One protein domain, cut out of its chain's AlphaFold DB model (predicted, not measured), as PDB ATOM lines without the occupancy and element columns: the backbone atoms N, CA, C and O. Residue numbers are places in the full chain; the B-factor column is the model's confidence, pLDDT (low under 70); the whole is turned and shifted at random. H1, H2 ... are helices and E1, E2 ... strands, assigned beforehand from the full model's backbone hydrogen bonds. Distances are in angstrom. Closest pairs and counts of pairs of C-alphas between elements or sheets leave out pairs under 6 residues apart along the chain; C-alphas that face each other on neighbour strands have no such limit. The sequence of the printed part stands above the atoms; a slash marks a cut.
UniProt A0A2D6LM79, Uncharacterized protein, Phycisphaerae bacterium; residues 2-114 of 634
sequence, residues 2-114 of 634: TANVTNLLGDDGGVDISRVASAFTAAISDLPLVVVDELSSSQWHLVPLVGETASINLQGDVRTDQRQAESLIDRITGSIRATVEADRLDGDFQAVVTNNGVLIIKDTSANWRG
ATOM      1  N   THR A   2      48.055 -53.702 -36.798       81.31
ATOM      2  CA  THR A   2      47.698 -55.099 -37.059       81.31
ATOM      3  C   THR A   2      47.144 -55.182 -38.481       81.31
ATOM      4  O   THR A   2      46.334 -54.349 -38.878       81.31
ATOM      5  N   ALA A   3      47.608 -56.148 -39.276       84.44
ATOM      6  CA  ALA A   3      47.145 -56.349 -40.647       84.44
ATOM      7  C   ALA A   3      46.919 -57.841 -40.901       84.44
ATOM      8  O   ALA A   3      47.813 -58.657 -40.688       84.44
ATOM      9  N   ASN A   4      45.717 -58.181 -41.356       82.62
ATOM     10  CA  ASN A   4      45.327 -59.523 -41.756       82.62
ATOM     11  C   ASN A   4      45.330 -59.587 -43.281       82.62
ATOM     12  O   ASN A   4      44.422 -59.066 -43.928       82.62
ATOM     13  N   VAL A   5      46.358 -60.227 -43.836       84.62
ATOM     14  CA  VAL A   5      46.526 -60.408 -45.280       84.62
ATOM     15  C   VAL A   5      45.992 -61.781 -45.673       84.62
ATOM     16  O   VAL A   5      46.417 -62.804 -45.142       84.62
ATOM     17  N   THR A   6      45.060 -61.803 -46.615       84.06
ATOM     18  CA  THR A   6      44.451 -63.016 -47.168       84.06
ATOM     19  C   THR A   6      44.687 -63.073 -48.674       84.06
ATOM     20  O   THR A   6      44.915 -62.042 -49.310       84.06
ATOM     21  N   ASN A   7      44.658 -64.285 -49.238       83.06
ATOM     22  CA  ASN A   7      44.835 -64.539 -50.674       83.06
ATOM     23  C   ASN A   7      46.187 -64.066 -51.245       83.06
ATOM     24  O   ASN A   7      46.261 -63.616 -52.383       83.06
ATOM     25  N   LEU A   8      47.260 -64.165 -50.450       85.06
ATOM     26  CA  LEU A   8      48.621 -63.842 -50.899       85.06
ATOM     27  C   LEU A   8      49.206 -64.909 -51.837       85.06
ATOM     28  O   LEU A   8      50.094 -64.600 -52.625       85.06
ATOM     29  N   LEU A   9      48.741 -66.157 -51.736       82.06
ATOM     30  CA  LEU A   9      49.192 -67.266 -52.576       82.06
ATOM     31  C   LEU A   9      48.132 -67.583 -53.637       82.06
ATOM     32  O   LEU A   9      46.948 -67.689 -53.312       82.06
ATOM     33  N   GLY A  10      48.568 -67.724 -54.887       81.50
ATOM     34  CA  GLY A  10      47.754 -68.183 -56.006       81.50
ATOM     35  C   GLY A  10      47.481 -69.689 -55.957       81.50
ATOM     36  O   GLY A  10      48.006 -70.414 -55.109       81.50
ATOM     37  N   ASP A  11      46.670 -70.171 -56.902       86.12
ATOM     38  CA  ASP A  11      46.281 -71.589 -57.000       86.12
ATOM     39  C   ASP A  11      47.481 -72.516 -57.301       86.12
ATOM     40  O   ASP A  11      47.428 -73.720 -57.056       86.12
ATOM     41  N   ASP A  12      48.577 -71.948 -57.807       87.56
ATOM     42  CA  ASP A  12      49.855 -72.612 -58.070       87.56
ATOM     43  C   ASP A  12      50.833 -72.565 -56.877       87.56
ATOM     44  O   ASP A  12      51.942 -73.093 -56.963       87.56
ATOM     45  N   GLY A  13      50.438 -71.943 -55.761       81.88
ATOM     46  CA  GLY A  13      51.288 -71.725 -54.590       81.88
ATOM     47  C   GLY A  13      52.313 -70.595 -54.746       81.88
ATOM     48  O   GLY A  13      53.097 -70.367 -53.823       81.88
ATOM     49  N   GLY A  14      52.319 -69.878 -55.876       84.00
ATOM     50  CA  GLY A  14      53.122 -68.673 -56.080       84.00
ATOM     51  C   GLY A  14      52.533 -67.464 -55.349       84.00
ATOM     52  O   GLY A  14      51.345 -67.432 -55.045       84.00
ATOM     53  N   VAL A  15      53.350 -66.448 -55.050       82.94
ATOM     54  CA  VAL A  15      52.844 -65.188 -54.475       82.94
ATOM     55  C   VAL A  15      52.072 -64.424 -55.549       82.94
ATOM     56  O   VAL A  15      52.666 -63.942 -56.513       82.94
ATOM     57  N   ASP A  16      50.760 -64.287 -55.366       84.38
ATOM     58  CA  ASP A  16      49.872 -63.567 -56.273       84.38
ATOM     59  C   ASP A  16      49.377 -62.267 -55.625       84.38
ATOM     60  O   ASP A  16      48.306 -62.191 -55.022       84.38
ATOM     61  N   ILE A  17      50.161 -61.201 -55.799       82.31
ATOM     62  CA  ILE A  17      49.822 -59.860 -55.302       82.31
ATOM     63  C   ILE A  17      48.549 -59.280 -55.926       82.31
ATOM     64  O   ILE A  17      48.077 -58.246 -55.471       82.31
ATOM     65  N   SER A  18      48.010 -59.902 -56.978       78.75
ATOM     66  CA  SER A  18      46.817 -59.417 -57.666       78.75
ATOM     67  C   SER A  18      45.508 -59.796 -56.984       78.75
ATOM     68  O   SER A  18      44.474 -59.229 -57.328       78.75
ATOM     69  N   ARG A  19      45.540 -60.735 -56.031       82.50
ATOM     70  CA  ARG A  19      44.366 -61.219 -55.287       82.50
ATOM     71  C   ARG A  19      44.381 -60.812 -53.817       82.50
ATOM     72  O   ARG A  19      43.488 -61.210 -53.068       82.50
ATOM     73  N   VAL A  20      45.372 -60.024 -53.404       87.31
ATOM     74  CA  VAL A  20      45.595 -59.683 -52.003       87.31
ATOM     75  C   VAL A  20      44.431 -58.861 -51.472       87.31
ATOM     76  O   VAL A  20      44.116 -57.786 -51.981       87.31
ATOM     77  N   ALA A  21      43.818 -59.370 -50.406       87.44
ATOM     78  CA  ALA A  21      42.879 -58.634 -49.577       87.44
ATOM     79  C   ALA A  21      43.498 -58.453 -48.190       87.44
ATOM     80  O   ALA A  21      43.939 -59.420 -47.565       87.44
ATOM     81  N   SER A  22      43.546 -57.216 -47.716       89.50
ATOM     82  CA  SER A  22      44.142 -56.833 -46.445       89.50
ATOM     83  C   SER A  22      43.148 -56.025 -45.629       89.50
ATOM     84  O   SER A  22      42.784 -54.913 -46.007       89.50
ATOM     85  N   ALA A  23      42.770 -56.558 -44.470       90.62
ATOM     86  CA  ALA A  23      42.099 -55.785 -43.435       90.62
ATOM     87  C   ALA A  23      43.148 -55.302 -42.431       90.62
ATOM     88  O   ALA A  23      43.929 -56.111 -41.927       90.62
ATOM     89  N   PHE A  24      43.188 -54.007 -42.127       90.94
ATOM     90  CA  PHE A  24      44.159 -53.458 -41.185       90.94
ATOM     91  C   PHE A  24      43.527 -52.530 -40.157       90.94
ATOM     92  O   PHE A  24      42.503 -51.887 -40.394       90.94
ATOM     93  N   THR A  25      44.190 -52.453 -39.008       89.25
ATOM     94  CA  THR A  25      43.955 -51.445 -37.982       89.25
ATOM     95  C   THR A  25      45.299 -50.866 -37.560       89.25
ATOM     96  O   THR A  25      46.240 -51.587 -37.213       89.25
ATOM     97  N   ALA A  26      45.425 -49.550 -37.606       90.75
ATOM     98  CA  ALA A  26      46.600 -48.839 -37.136       90.75
ATOM     99  C   ALA A  26      46.151 -47.730 -36.193       90.75
ATOM    100  O   ALA A  26      45.257 -46.970 -36.524       90.75
ATOM    101  N   ALA A  27      46.776 -47.652 -35.026       91.25
ATOM    102  CA  ALA A  27      46.637 -46.523 -34.126       91.25
ATOM    103  C   ALA A  27      47.987 -45.813 -34.091       91.25
ATOM    104  O   ALA A  27      49.025 -46.467 -33.925       91.25
ATOM    105  N   ILE A  28      47.962 -44.507 -34.297       91.06
ATOM    106  CA  ILE A  28      49.086 -43.607 -34.087       91.06
ATOM    107  C   ILE A  28      48.654 -42.712 -32.936       91.06
ATOM    108  O   ILE A  28      47.666 -42.000 -33.066       91.06
ATOM    109  N   SER A  29      49.350 -42.786 -31.812       93.81
ATOM    110  CA  SER A  29      49.093 -41.922 -30.660       93.81
ATOM    111  C   SER A  29      50.162 -40.841 -30.608       93.81
ATOM    112  O   SER A  29      51.322 -41.123 -30.912       93.81
ATOM    113  N   ASP A  30      49.757 -39.631 -30.226       92.25
ATOM    114  CA  ASP A  30      50.653 -38.499 -29.972       92.25
ATOM    115  C   ASP A  30      51.576 -38.146 -31.154       92.25
ATOM    116  O   ASP A  30      52.760 -37.867 -30.968       92.25
ATOM    117  N   LEU A  31      51.055 -38.161 -32.388       91.12
ATOM    118  CA  LEU A  31      51.805 -37.752 -33.577       91.12
ATOM    119  C   LEU A  31      52.160 -36.260 -33.469       91.12
ATOM    120  O   LEU A  31      51.242 -35.441 -33.523       91.12
ATOM    121  N   PRO A  32      53.447 -35.878 -33.359       92.00
ATOM    122  CA  PRO A  32      53.829 -34.474 -33.283       92.00
ATOM    123  C   PRO A  32      53.594 -33.796 -34.634       92.00
ATOM    124  O   PRO A  32      54.270 -34.098 -35.622       92.00
ATOM    125  N   LEU A  33      52.647 -32.859 -34.688       89.25
ATOM    126  CA  LEU A  33      52.248 -32.220 -35.945       89.25
ATOM    127  C   LEU A  33      53.317 -31.285 -36.506       89.25
ATOM    128  O   LEU A  33      53.368 -31.100 -37.713       89.25
ATOM    129  N   VAL A  34      54.249 -30.804 -35.677       87.06
ATOM    130  CA  VAL A  34      55.422 -30.053 -36.156       87.06
ATOM    131  C   VAL A  34      56.263 -30.869 -37.144       87.06
ATOM    132  O   VAL A  34      56.774 -30.331 -38.118       87.06
ATOM    133  N   VAL A  35      56.353 -32.188 -36.946       83.50
ATOM    134  CA  VAL A  35      57.083 -33.078 -37.857       83.50
ATOM    135  C   VAL A  35      56.298 -33.269 -39.152       83.50
ATOM    136  O   VAL A  35      56.889 -33.346 -40.225       83.50
ATOM    137  N   VAL A  36      54.966 -33.327 -39.075       82.00
ATOM    138  CA  VAL A  36      54.105 -33.393 -40.265       82.00
ATOM    139  C   VAL A  36      54.227 -32.106 -41.079       82.00
ATOM    140  O   VAL A  36      54.384 -32.188 -42.294       82.00
ATOM    141  N   ASP A  37      54.237 -30.949 -40.418       78.75
ATOM    142  CA  ASP A  37      54.442 -29.641 -41.044       78.75
ATOM    143  C   ASP A  37      55.816 -29.554 -41.722       78.75
ATOM    144  O   ASP A  37      55.897 -29.097 -42.855       78.75
ATOM    145  N   GLU A  38      56.889 -30.041 -41.086       80.56
ATOM    146  CA  GLU A  38      58.239 -30.062 -41.676       80.56
ATOM    147  C   GLU A  38      58.371 -31.027 -42.869       80.56
ATOM    148  O   GLU A  38      59.146 -30.773 -43.795       80.56
ATOM    149  N   LEU A  39      57.643 -32.150 -42.848       72.38
ATOM    150  CA  LEU A  39      57.709 -33.190 -43.882       72.38
ATOM    151  C   LEU A  39      56.778 -32.923 -45.059       72.38
ATOM    152  O   LEU A  39      57.096 -33.270 -46.199       72.38
ATOM    153  N   SER A  40      55.617 -32.331 -44.798       67.62
ATOM    154  CA  SER A  40      54.780 -31.795 -45.852       67.62
ATOM    155  C   SER A  40      55.532 -30.579 -46.379       67.62
ATOM    156  O   SER A  40      55.748 -29.615 -45.664       67.62
ATOM    157  N   SER A  41      55.955 -30.564 -47.636       62.66
ATOM    158  CA  SER A  41      56.537 -29.361 -48.256       62.66
ATOM    159  C   SER A  41      55.506 -28.226 -48.421       62.66
ATOM    160  O   SER A  41      55.589 -27.412 -49.339       62.66
ATOM    161  N   SER A  42      54.460 -28.246 -47.604       58.66
ATOM    162  CA  SER A  42      53.258 -27.462 -47.679       58.66
ATOM    163  C   SER A  42      53.394 -26.315 -46.678       58.66
ATOM    164  O   SER A  42      53.871 -26.495 -45.566       58.66
ATOM    165  N   GLN A  43      52.997 -25.107 -47.072       58.75
ATOM    166  CA  GLN A  43      53.048 -23.924 -46.199       58.75
ATOM    167  C   GLN A  43      51.956 -23.940 -45.113       58.75
ATOM    168  O   GLN A  43      51.653 -22.912 -44.510       58.75
ATOM    169  N   TRP A  44      51.305 -25.082 -44.904       64.12
ATOM    170  CA  TRP A  44      50.188 -25.207 -43.991       64.12
ATOM    171  C   TRP A  44      50.759 -25.521 -42.620       64.12
ATOM    172  O   TRP A  44      51.273 -26.607 -42.390       64.12
ATOM    173  N   HIS A  45      50.683 -24.553 -41.718       76.00
ATOM    174  CA  HIS A  45      50.993 -24.779 -40.316       76.00
ATOM    175  C   HIS A  45      49.797 -25.508 -39.685       76.00
ATOM    176  O   HIS A  45      48.788 -24.874 -39.359       76.00
ATOM    177  N   LEU A  46      49.871 -26.835 -39.549       79.88
ATOM    178  CA  LEU A  46      48.833 -27.634 -38.894       79.88
ATOM    179  C   LEU A  46      48.830 -27.403 -37.387       79.88
ATOM    180  O   LEU A  46      47.764 -27.461 -36.782       79.88
ATOM    181  N   VAL A  47      49.979 -27.090 -36.777       84.88
ATOM    182  CA  VAL A  47      50.066 -26.914 -35.317       84.88
ATOM    183  C   VAL A  47      49.086 -25.852 -34.781       84.88
ATOM    184  O   VAL A  47      48.333 -26.135 -33.845       84.88
ATOM    185  N   PRO A  48      48.998 -24.641 -35.363       80.94
ATOM    186  CA  PRO A  48      48.006 -23.661 -34.935       80.94
ATOM    187  C   PRO A  48      46.549 -24.057 -35.173       80.94
ATOM    188  O   PRO A  48      45.670 -23.587 -34.449       80.94
ATOM    189  N   LEU A  49      46.295 -24.886 -36.182       80.81
ATOM    190  CA  LEU A  49      44.957 -25.326 -36.550       80.81
ATOM    191  C   LEU A  49      44.480 -26.452 -35.625       80.81
ATOM    192  O   LEU A  49      43.390 -26.378 -35.067       80.81
ATOM    193  N   VAL A  50      45.299 -27.488 -35.465       86.00
ATOM    194  CA  VAL A  50      44.897 -28.809 -34.963       86.00
ATOM    195  C   VAL A  50      45.379 -29.060 -33.526       86.00
ATOM    196  O   VAL A  50      44.705 -29.763 -32.775       86.00
ATOM    197  N   GLY A  51      46.493 -28.448 -33.111       89.19
ATOM    198  CA  GLY A  51      47.163 -28.715 -31.831       89.19
ATOM    199  C   GLY A  51      48.620 -29.145 -32.012       89.19
ATOM    200  O   GLY A  51      49.118 -29.229 -33.130       89.19
ATOM    201  N   GLU A  52      49.333 -29.410 -30.918       92.25
ATOM    202  CA  GLU A  52      50.736 -29.861 -31.009       92.25
ATOM    203  C   GLU A  52      50.843 -31.338 -31.408       92.25
ATOM    204  O   GLU A  52      51.792 -31.742 -32.092       92.25
ATOM    205  N   THR A  53      49.851 -32.137 -31.014       94.06
ATOM    206  CA  THR A  53      49.796 -33.574 -31.270       94.06
ATOM    207  C   THR A  53      48.437 -34.000 -31.818       94.06
ATOM    208  O   THR A  53      47.421 -33.338 -31.609       94.06
ATOM    209  N   ALA A  54      48.421 -35.128 -32.531       93.38
ATOM    210  CA  ALA A  54      47.196 -35.786 -32.972       93.38
ATOM    211  C   ALA A  54      47.274 -37.301 -32.764       93.38
ATOM    212  O   ALA A  54      48.303 -37.934 -33.006       93.38
ATOM    213  N   SER A  55      46.160 -37.897 -32.365       94.38
ATOM    214  CA  SER A  55      45.943 -39.336 -32.356       94.38
ATOM    215  C   SER A  55      45.075 -39.730 -33.547       94.38
ATOM    216  O   SER A  55      44.045 -39.117 -33.814       94.38
ATOM    217  N   ILE A  56      45.498 -40.750 -34.289       93.38
ATOM    218  CA  ILE A  56      44.837 -41.207 -35.511       93.38
ATOM    219  C   ILE A  56      44.583 -42.707 -35.400       93.38
ATOM    220  O   ILE A  56      45.526 -43.497 -35.318       93.38
ATOM    221  N   ASN A  57      43.317 -43.113 -35.465       93.31
ATOM    222  CA  ASN A  57      42.938 -44.517 -35.601       93.31
ATOM    223  C   ASN A  57      42.480 -44.779 -37.031       93.31
ATOM    224  O   ASN A  57      41.452 -44.277 -37.467       93.31
ATOM    225  N   LEU A  58      43.241 -45.587 -37.758       93.06
ATOM    226  CA  LEU A  58      42.958 -46.022 -39.116       93.06
ATOM    227  C   LEU A  58      42.425 -47.451 -39.094       93.06
ATOM    228  O   LEU A  58      43.040 -48.347 -38.516       93.06
ATOM    229  N   GLN A  59      41.333 -47.687 -39.801       93.56
ATOM    230  CA  GLN A  59      40.818 -49.010 -40.108       93.56
ATOM    231  C   GLN A  59      40.558 -49.091 -41.606       93.56
ATOM    232  O   GLN A  59      39.955 -48.187 -42.170       93.56
ATOM    233  N   GLY A  60      40.964 -50.170 -42.266       93.12
ATOM    234  CA  GLY A  60      40.648 -50.336 -43.683       93.12
ATOM    235  C   GLY A  60      40.492 -51.783 -44.112       93.12
ATOM    236  O   GLY A  60      41.100 -52.673 -43.522       93.12
ATOM    237  N   ASP A  61      39.675 -52.000 -45.141       92.44
ATOM    238  CA  ASP A  61      39.618 -53.232 -45.938       92.44
ATOM    239  C   ASP A  61      40.006 -52.844 -47.361       92.44
ATOM    240  O   ASP A  61      39.307 -52.067 -48.014       92.44
ATOM    241  N   VAL A  62      41.160 -53.334 -47.801       91.31
ATOM    242  CA  VAL A  62      41.786 -52.966 -49.065       91.31
ATOM    243  C   VAL A  62      42.075 -54.221 -49.873       91.31
ATOM    244  O   VAL A  62      42.581 -55.210 -49.351       91.31
ATOM    245  N   ARG A  63      41.771 -54.186 -51.166       90.94
ATOM    246  CA  ARG A  63      41.889 -55.299 -52.104       90.94
ATOM    247  C   ARG A  63      42.537 -54.835 -53.390       90.94
ATOM    248  O   ARG A  63      42.208 -53.767 -53.901       90.94
ATOM    249  N   THR A  64      43.416 -55.657 -53.937       86.31
ATOM    250  CA  THR A  64      43.944 -55.469 -55.288       86.31
ATOM    251  C   THR A  64      43.023 -56.141 -56.308       86.31
ATOM    252  O   THR A  64      42.653 -57.296 -56.110       86.31
ATOM    253  N   ASP A  65      42.660 -55.456 -57.393       79.50
ATOM    254  CA  ASP A  65      41.916 -56.048 -58.518       79.50
ATOM    255  C   ASP A  65      42.878 -56.590 -59.605       79.50
ATOM    256  O   ASP A  65      43.976 -56.072 -59.850       79.50
ATOM    257  N   GLN A  66      42.468 -57.669 -60.275       69.31
ATOM    258  CA  GLN A  66      43.222 -58.403 -61.293       69.31
ATOM    259  C   GLN A  66      43.239 -57.738 -62.676       69.31
ATOM    260  O   GLN A  66      44.013 -58.156 -63.537       69.31
ATOM    261  N   ARG A  67      42.409 -56.722 -62.925       63.78
ATOM    262  CA  ARG A  67      42.296 -56.115 -64.261       63.78
ATOM    263  C   ARG A  67      43.554 -55.328 -64.654       63.78
ATOM    264  O   ARG A  67      44.302 -54.877 -63.794       63.78
ATOM    265  N   GLN A  68      43.786 -55.221 -65.969       63.53
ATOM    266  CA  GLN A  68      44.947 -54.597 -66.624       63.53
ATOM    267  C   GLN A  68      45.126 -53.115 -66.239       63.53
ATOM    268  O   GLN A  68      44.789 -52.228 -67.015       63.53
ATOM    269  N   ALA A  69      45.643 -52.837 -65.047       63.75
ATOM    270  CA  ALA A  69      46.080 -51.504 -64.661       63.75
ATOM    271  C   ALA A  69      47.605 -51.412 -64.770       63.75
ATOM    272  O   ALA A  69      48.320 -52.356 -64.422       63.75
ATOM    273  N   GLU A  70      48.099 -50.277 -65.258       75.44
ATOM    274  CA  GLU A  70      49.525 -50.053 -65.517       75.44
ATOM    275  C   GLU A  70      50.344 -49.874 -64.227       75.44
ATOM    276  O   GLU A  70      51.555 -50.101 -64.234       75.44
ATOM    277  N   SER A  71      49.705 -49.527 -63.101       78.19
ATOM    278  CA  SER A  71      50.361 -49.372 -61.799       78.19
ATOM    279  C   SER A  71      49.666 -50.158 -60.681       78.19
ATOM    280  O   SER A  71      48.465 -50.411 -60.720       78.19
ATOM    281  N   LEU A  72      50.427 -50.546 -59.648       76.25
ATOM    282  CA  LEU A  72      49.892 -51.243 -58.469       76.25
ATOM    283  C   LEU A  72      48.874 -50.403 -57.693       76.25
ATOM    284  O   LEU A  72      47.950 -50.972 -57.124       76.25
ATOM    285  N   ILE A  73      49.033 -49.078 -57.674       73.94
ATOM    286  CA  ILE A  73      48.167 -48.162 -56.918       73.94
ATOM    287  C   ILE A  73      46.771 -48.109 -57.540       73.94
ATOM    288  O   ILE A  73      45.781 -48.127 -56.816       73.94
ATOM    289  N   ASP A  74      46.685 -48.148 -58.868       75.50
ATOM    290  CA  ASP A  74      45.405 -48.105 -59.590       75.50
ATOM    291  C   ASP A  74      44.578 -49.387 -59.400       75.50
ATOM    292  O   ASP A  74      43.387 -49.425 -59.696       75.50
ATOM    293  N   ARG A  75      45.204 -50.448 -58.878       82.12
ATOM    294  CA  ARG A  75      44.556 -51.730 -58.571       82.12
ATOM    295  C   ARG A  75      43.961 -51.756 -57.176       82.12
ATOM    296  O   ARG A  75      43.232 -52.692 -56.860       82.12
ATOM    297  N   ILE A  76      44.308 -50.788 -56.332       85.75
ATOM    298  CA  ILE A  76      43.889 -50.742 -54.940       85.75
ATOM    299  C   ILE A  76      42.444 -50.258 -54.888       85.75
ATOM    300  O   ILE A  76      42.116 -49.167 -55.334       85.75
ATOM    301  N   THR A  77      41.580 -51.075 -54.303       88.62
ATOM    302  CA  THR A  77      40.185 -50.750 -54.013       88.62
ATOM    303  C   THR A  77      39.910 -51.021 -52.554       88.62
ATOM    304  O   THR A  77      40.516 -51.917 -51.979       88.62
ATOM    305  N   GLY A  78      39.017 -50.278 -51.924       92.00
ATOM    306  CA  GLY A  78      38.732 -50.536 -50.519       92.00
ATOM    307  C   GLY A  78      38.129 -49.361 -49.796       92.00
ATOM    308  O   GLY A  78      37.998 -48.277 -50.356       92.00
ATOM    309  N   SER A  79      37.780 -49.578 -48.539       93.06
ATOM    310  CA  SER A  79      37.370 -48.513 -47.633       93.06
ATOM    311  C   SER A  79      38.437 -48.294 -46.572       93.06
ATOM    312  O   SER A  79      39.060 -49.235 -46.082       93.06
ATOM    313  N   ILE A  80      38.642 -47.032 -46.225       92.44
ATOM    314  CA  ILE A  80      39.489 -46.581 -45.133       92.44
ATOM    315  C   ILE A  80      38.615 -45.683 -44.267       92.44
ATOM    316  O   ILE A  80      38.018 -44.728 -44.755       92.44
ATOM    317  N   ARG A  81      38.527 -45.994 -42.984       92.81
ATOM    318  CA  ARG A  81      37.967 -45.120 -41.964       92.81
ATOM    319  C   ARG A  81      39.111 -44.619 -41.100       92.81
ATOM    320  O   ARG A  81      39.934 -45.416 -40.658       92.81
ATOM    321  N   ALA A  82      39.165 -43.318 -40.877       90.69
ATOM    322  CA  ALA A  82      40.093 -42.702 -39.950       90.69
ATOM    323  C   ALA A  82      39.300 -41.928 -38.902       90.69
ATOM    324  O   ALA A  82      38.383 -41.199 -39.258       90.69
ATOM    325  N   THR A  83      39.651 -42.064 -37.631       91.50
ATOM    326  CA  THR A  83      39.236 -41.104 -36.604       91.50
ATOM    327  C   THR A  83      40.462 -40.311 -36.191       91.50
ATOM    328  O   THR A  83      41.521 -40.901 -35.958       91.50
ATOM    329  N   VAL A  84      40.337 -38.992 -36.143       91.88
ATOM    330  CA  VAL A  84      41.406 -38.078 -35.740       91.88
ATOM    331  C   VAL A  84      40.952 -37.358 -34.487       91.88
ATOM    332  O   VAL A  84      39.892 -36.744 -34.486       91.88
ATOM    333  N   GLU A  85      41.764 -37.426 -33.443       93.38
ATOM    334  CA  GLU A  85      41.555 -36.716 -32.186       93.38
ATOM    335  C   GLU A  85      42.812 -35.902 -31.876       93.38
ATOM    336  O   GLU A  85      43.913 -36.440 -31.779       93.38
ATOM    337  N   ALA A  86      42.657 -34.595 -31.747       92.19
ATOM    338  CA  ALA A  86      43.703 -33.646 -31.407       92.19
ATOM    339  C   ALA A  86      43.134 -32.566 -30.480       92.19
ATOM    340  O   ALA A  86      41.921 -32.479 -30.280       92.19
ATOM    341  N   ASP A  87      43.998 -31.698 -29.949       88.00
ATOM    342  CA  ASP A  87      43.594 -30.650 -29.000       88.00
ATOM    343  C   ASP A  87      42.443 -29.775 -29.526       88.00
ATOM    344  O   ASP A  87      41.584 -29.324 -28.763       88.00
ATOM    345  N   ARG A  88      42.447 -29.506 -30.839       86.12
ATOM    346  CA  ARG A  88      41.524 -28.577 -31.509       86.12
ATOM    347  C   ARG A  88      40.712 -29.201 -32.627       86.12
ATOM    348  O   ARG A  88      39.916 -28.495 -33.236       86.12
ATOM    349  N   LEU A  89      40.894 -30.484 -32.902       89.06
ATOM    350  CA  LEU A  89      40.213 -31.178 -33.985       89.06
ATOM    351  C   LEU A  89      39.770 -32.547 -33.500       89.06
ATOM    352  O   LEU A  89      40.589 -33.352 -33.079       89.06
ATOM    353  N   ASP A  90      38.485 -32.820 -33.630       90.31
ATOM    354  CA  ASP A  90      37.923 -34.155 -33.465       90.31
ATOM    355  C   ASP A  90      37.129 -34.482 -34.727       90.31
ATOM    356  O   ASP A  90      36.318 -33.667 -35.170       90.31
ATOM    357  N   GLY A  91      37.386 -35.621 -35.361       90.25
ATOM    358  CA  GLY A  91      36.702 -35.948 -36.599       90.25
ATOM    359  C   GLY A  91      36.738 -37.406 -37.017       90.25
ATOM    360  O   GLY A  91      37.690 -38.148 -36.775       90.25
ATOM    361  N   ASP A  92      35.684 -37.781 -37.730       89.75
ATOM    362  CA  ASP A  92      35.508 -39.056 -38.407       89.75
ATOM    363  C   ASP A  92      35.664 -38.827 -39.910       89.75
ATOM    364  O   ASP A  92      34.973 -38.000 -40.504       89.75
ATOM    365  N   PHE A  93      36.539 -39.600 -40.538       90.06
ATOM    366  CA  PHE A  93      36.812 -39.562 -41.967       90.06
ATOM    367  C   PHE A  93      36.515 -40.930 -42.555       90.06
ATOM    368  O   PHE A  93      37.023 -41.952 -42.086       90.06
ATOM    369  N   GLN A  94      35.735 -40.963 -43.628       90.69
ATOM    370  CA  GLN A  94      35.510 -42.181 -44.390       90.69
ATOM    371  C   GLN A  94      35.912 -41.950 -45.837       90.69
ATOM    372  O   GLN A  94      35.391 -41.071 -46.514       90.69
ATOM    373  N   ALA A  95      36.833 -42.771 -46.323       91.81
ATOM    374  CA  ALA A  95      37.313 -42.742 -47.687       91.81
ATOM    375  C   ALA A  95      37.122 -44.104 -48.356       91.81
ATOM    376  O   ALA A  95      37.251 -45.157 -47.734       91.81
ATOM    377  N   VAL A  96      36.814 -44.089 -49.645       91.94
ATOM    378  CA  VAL A  96      36.706 -45.278 -50.485       91.94
ATOM    379  C   VAL A  96      37.605 -45.087 -51.690       91.94
ATOM    380  O   VAL A  96      37.440 -44.138 -52.452       91.94
ATOM    381  N   VAL A  97      38.551 -45.999 -51.873       90.19
ATOM    382  CA  VAL A  97      39.357 -46.086 -53.085       90.19
ATOM    383  C   VAL A  97      38.599 -46.955 -54.081       90.19
ATOM    384  O   VAL A  97      38.269 -48.108 -53.796       90.19
ATOM    385  N   THR A  98      38.268 -46.390 -55.236       89.50
ATOM    386  CA  THR A  98      37.560 -47.103 -56.306       89.50
ATOM    387  C   THR A  98      38.533 -47.768 -57.275       89.50
ATOM    388  O   THR A  98      39.693 -47.383 -57.377       89.50
ATOM    389  N   ASN A  99      38.033 -48.731 -58.050       84.31
ATOM    390  CA  ASN A  99      38.800 -49.454 -59.075       84.31
ATOM    391  C   ASN A  99      39.263 -48.594 -60.257       84.31
ATOM    392  O   ASN A  99      40.004 -49.080 -61.104       84.31
ATOM    393  N   ASN A 100      38.834 -47.335 -60.316       84.44
ATOM    394  CA  ASN A 100      39.251 -46.385 -61.339       84.44
ATOM    395  C   ASN A 100      40.320 -45.409 -60.814       84.44
ATOM    396  O   ASN A 100      40.505 -44.347 -61.399       84.44
ATOM    397  N   GLY A 101      40.975 -45.720 -59.687       84.81
ATOM    398  CA  GLY A 101      42.011 -44.860 -59.109       84.81
ATOM    399  C   GLY A 101      41.468 -43.536 -58.565       84.81
ATOM    400  O   GLY A 101      42.164 -42.523 -58.574       84.81
ATOM    401  N   VAL A 102      40.212 -43.519 -58.110       88.75
ATOM    402  CA  VAL A 102      39.578 -42.334 -57.515       88.75
ATOM    403  C   VAL A 102      39.359 -42.568 -56.028       88.75
ATOM    404  O   VAL A 102      38.731 -43.561 -55.647       88.75
ATOM    405  N   LEU A 103      39.853 -41.641 -55.209       89.69
ATOM    406  CA  LEU A 103      39.606 -41.559 -53.776       89.69
ATOM    407  C   LEU A 103      38.325 -40.755 -53.539       89.69
ATOM    408  O   LEU A 103      38.248 -39.581 -53.892       89.69
ATOM    409  N   ILE A 104      37.320 -41.381 -52.940       91.50
ATOM    410  CA  ILE A 104      36.053 -40.737 -52.600       91.50
ATOM    411  C   ILE A 104      35.953 -40.641 -51.083       91.50
ATOM    412  O   ILE A 104      35.764 -41.650 -50.413       91.50
ATOM    413  N   ILE A 105      36.055 -39.433 -50.546       89.19
ATOM    414  CA  ILE A 105      35.823 -39.119 -49.137       89.19
ATOM    415  C   ILE A 105      34.336 -38.781 -48.981       89.19
ATOM    416  O   ILE A 105      33.798 -38.004 -49.768       89.19
ATOM    417  N   LYS A 106      33.647 -39.395 -48.020       88.50
ATOM    418  CA  LYS A 106      32.212 -39.204 -47.761       88.50
ATOM    419  C   LYS A 106      31.957 -39.028 -46.281       88.50
ATOM    420  O   LYS A 106      32.746 -39.509 -45.470       88.50
ATOM    421  N   ASP A 107      30.840 -38.368 -45.978       84.88
ATOM    422  CA  ASP A 107      30.242 -38.304 -44.639       84.88
ATOM    423  C   ASP A 107      31.274 -37.989 -43.549       84.88
ATOM    424  O   ASP A 107      31.285 -38.581 -42.473       84.88
ATOM    425  N   THR A 108      32.199 -37.089 -43.878       85.12
ATOM    426  CA  THR A 108      33.312 -36.738 -43.007       85.12
ATOM    427  C   THR A 108      32.894 -35.550 -42.168       85.12
ATOM    428  O   THR A 108      32.568 -34.497 -42.712       85.12
ATOM    429  N   SER A 109      32.906 -35.716 -40.853       87.50
ATOM    430  CA  SER A 109      32.613 -34.654 -39.897       87.50
ATOM    431  C   SER A 109      33.880 -34.316 -39.129       87.50
ATOM    432  O   SER A 109      34.532 -35.213 -38.597       87.50
ATOM    433  N   ALA A 110      34.205 -33.034 -39.049       85.69
ATOM    434  CA  ALA A 110      35.326 -32.493 -38.302       85.69
ATOM    435  C   ALA A 110      34.827 -31.342 -37.423       85.69
ATOM    436  O   ALA A 110      34.361 -30.322 -37.924       85.69
ATOM    437  N   ASN A 111      34.925 -31.502 -36.110       86.44
ATOM    438  CA  ASN A 111      34.630 -30.484 -35.114       86.44
ATOM    439  C   ASN A 111      35.935 -29.780 -34.731       86.44
ATOM    440  O   ASN A 111      36.824 -30.374 -34.119       86.44
ATOM    441  N   TRP A 112      36.040 -28.507 -35.096       83.81
ATOM    442  CA  TRP A 112      37.172 -27.658 -34.752       83.81
ATOM    443  C   TRP A 112      36.860 -26.831 -33.507       83.81
ATOM    444  O   TRP A 112      35.816 -26.181 -33.427       83.81
ATOM    445  N   ARG A 113      37.782 -26.801 -32.545       83.62
ATOM    446  CA  ARG A 113      37.676 -26.043 -31.288       83.62
ATOM    447  C   ARG A 113      38.845 -25.071 -31.165       83.62
ATOM    448  O   ARG A 113      39.928 -25.339 -31.666       83.62
ATOM    449  N   GLY A 114      38.652 -23.952 -30.472       74.00
ATOM    450  CA  GLY A 114      39.753 -23.018 -30.196       74.00
ATOM    451  C   GLY A 114      40.350 -22.361 -31.451       74.00
ATOM    452  O   GLY A 114      41.567 -22.205 -31.563       74.00
TER     453      GLY A 114
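What this domain is: This is residues 2 to 114 of the 634 residues of an uncharacterized protein of Phycisphaerae bacterium (UniProt A0A2D6LM79). A single sheet of six strands, side by side in chain order, makes the body, with a short edge strand E1 and five longer strands E2 to E6, of which E2, E3, E4 and E6 bend along their length; two short helices, H1 and H2, sit at one end of it, and the loop of residues 7 to 20 reaches out beyond the other end. The sheet is twisted, and no helix covers either of its faces. The printed part has 113 residues, with the named elements E1, E2, H1, H2, E3, E4, E5 and E6 along the chain; the sheet's order is E1, E2, E3, E4, E5, E6, antiparallel throughout, and the class is mostly strand. It is loose, with a radius of gyration of the C-alphas of 17.2 A, and spans 57 by 28 by 26 A.

How they stand to each other: E1, residues 2 to 6, is an edge strand and forms a hairpin with E2, residues 21 to 32; N 4 and O 23 are 2.8 A apart, within hydrogen-bond range. H1, residues 33 to 39, only grazes the sheet, with its residues 33 to 36. H2, residues 46 to 50, touches H1, the closest C-alphas being those of Leu 33 and Val 47, 5.8 A apart. H2 stands at the sheet's level, but only just, with a height over the sheet of 3.7 A. In both helices every O i to N i+4 pair is within hydrogen-bond range. E3, residues 53 to 64, is antiparallel to E2 at 167 degrees, with N 24 and O 60 2.8 A apart. From E3 a meander, each strand the antiparallel neighbour of the one before, runs through E4, residues 76 to 86, E5, residues 89 to 97, and E6, residues 102 to 112. Its successive pairs are hairpins, with N 59 and O 81 at 2.8 A, N 82 and O 93 at 2.8 A, and N 96 and O 104 at 2.8 A. E6 is the other edge strand, and E1 and E6 are apart.

Where its parts are: E1 begins at C-alpha 2, (47.698, -55.099, -37.059). E2 measures 31.1 A from first to last C-alpha and bends by 67 degrees at residue 29. E3 measures 33.0 A, from C-alpha 53 at (49.796, -33.574, -31.270), and bends by 57 degrees at residue 61. E4 measures 29.1 A, E5 24.2 A and E6 27.2 A; E6 ends at C-alpha 112, (37.172, -27.658, -34.752).

The domain as a whole: The C-alphas of Asp 12 and Gly 114 are the two farthest apart, at 57.8 A. The links E1 to E2 and E3 to E4 are long, with 14 and 11 residues. Residues 38 to 43, of which 38 and 39 belong to H1, stand free. The printed part has no cut; its mean pLDDT is 84.9, with residues 40 to 44 and 66 to 69 under 70.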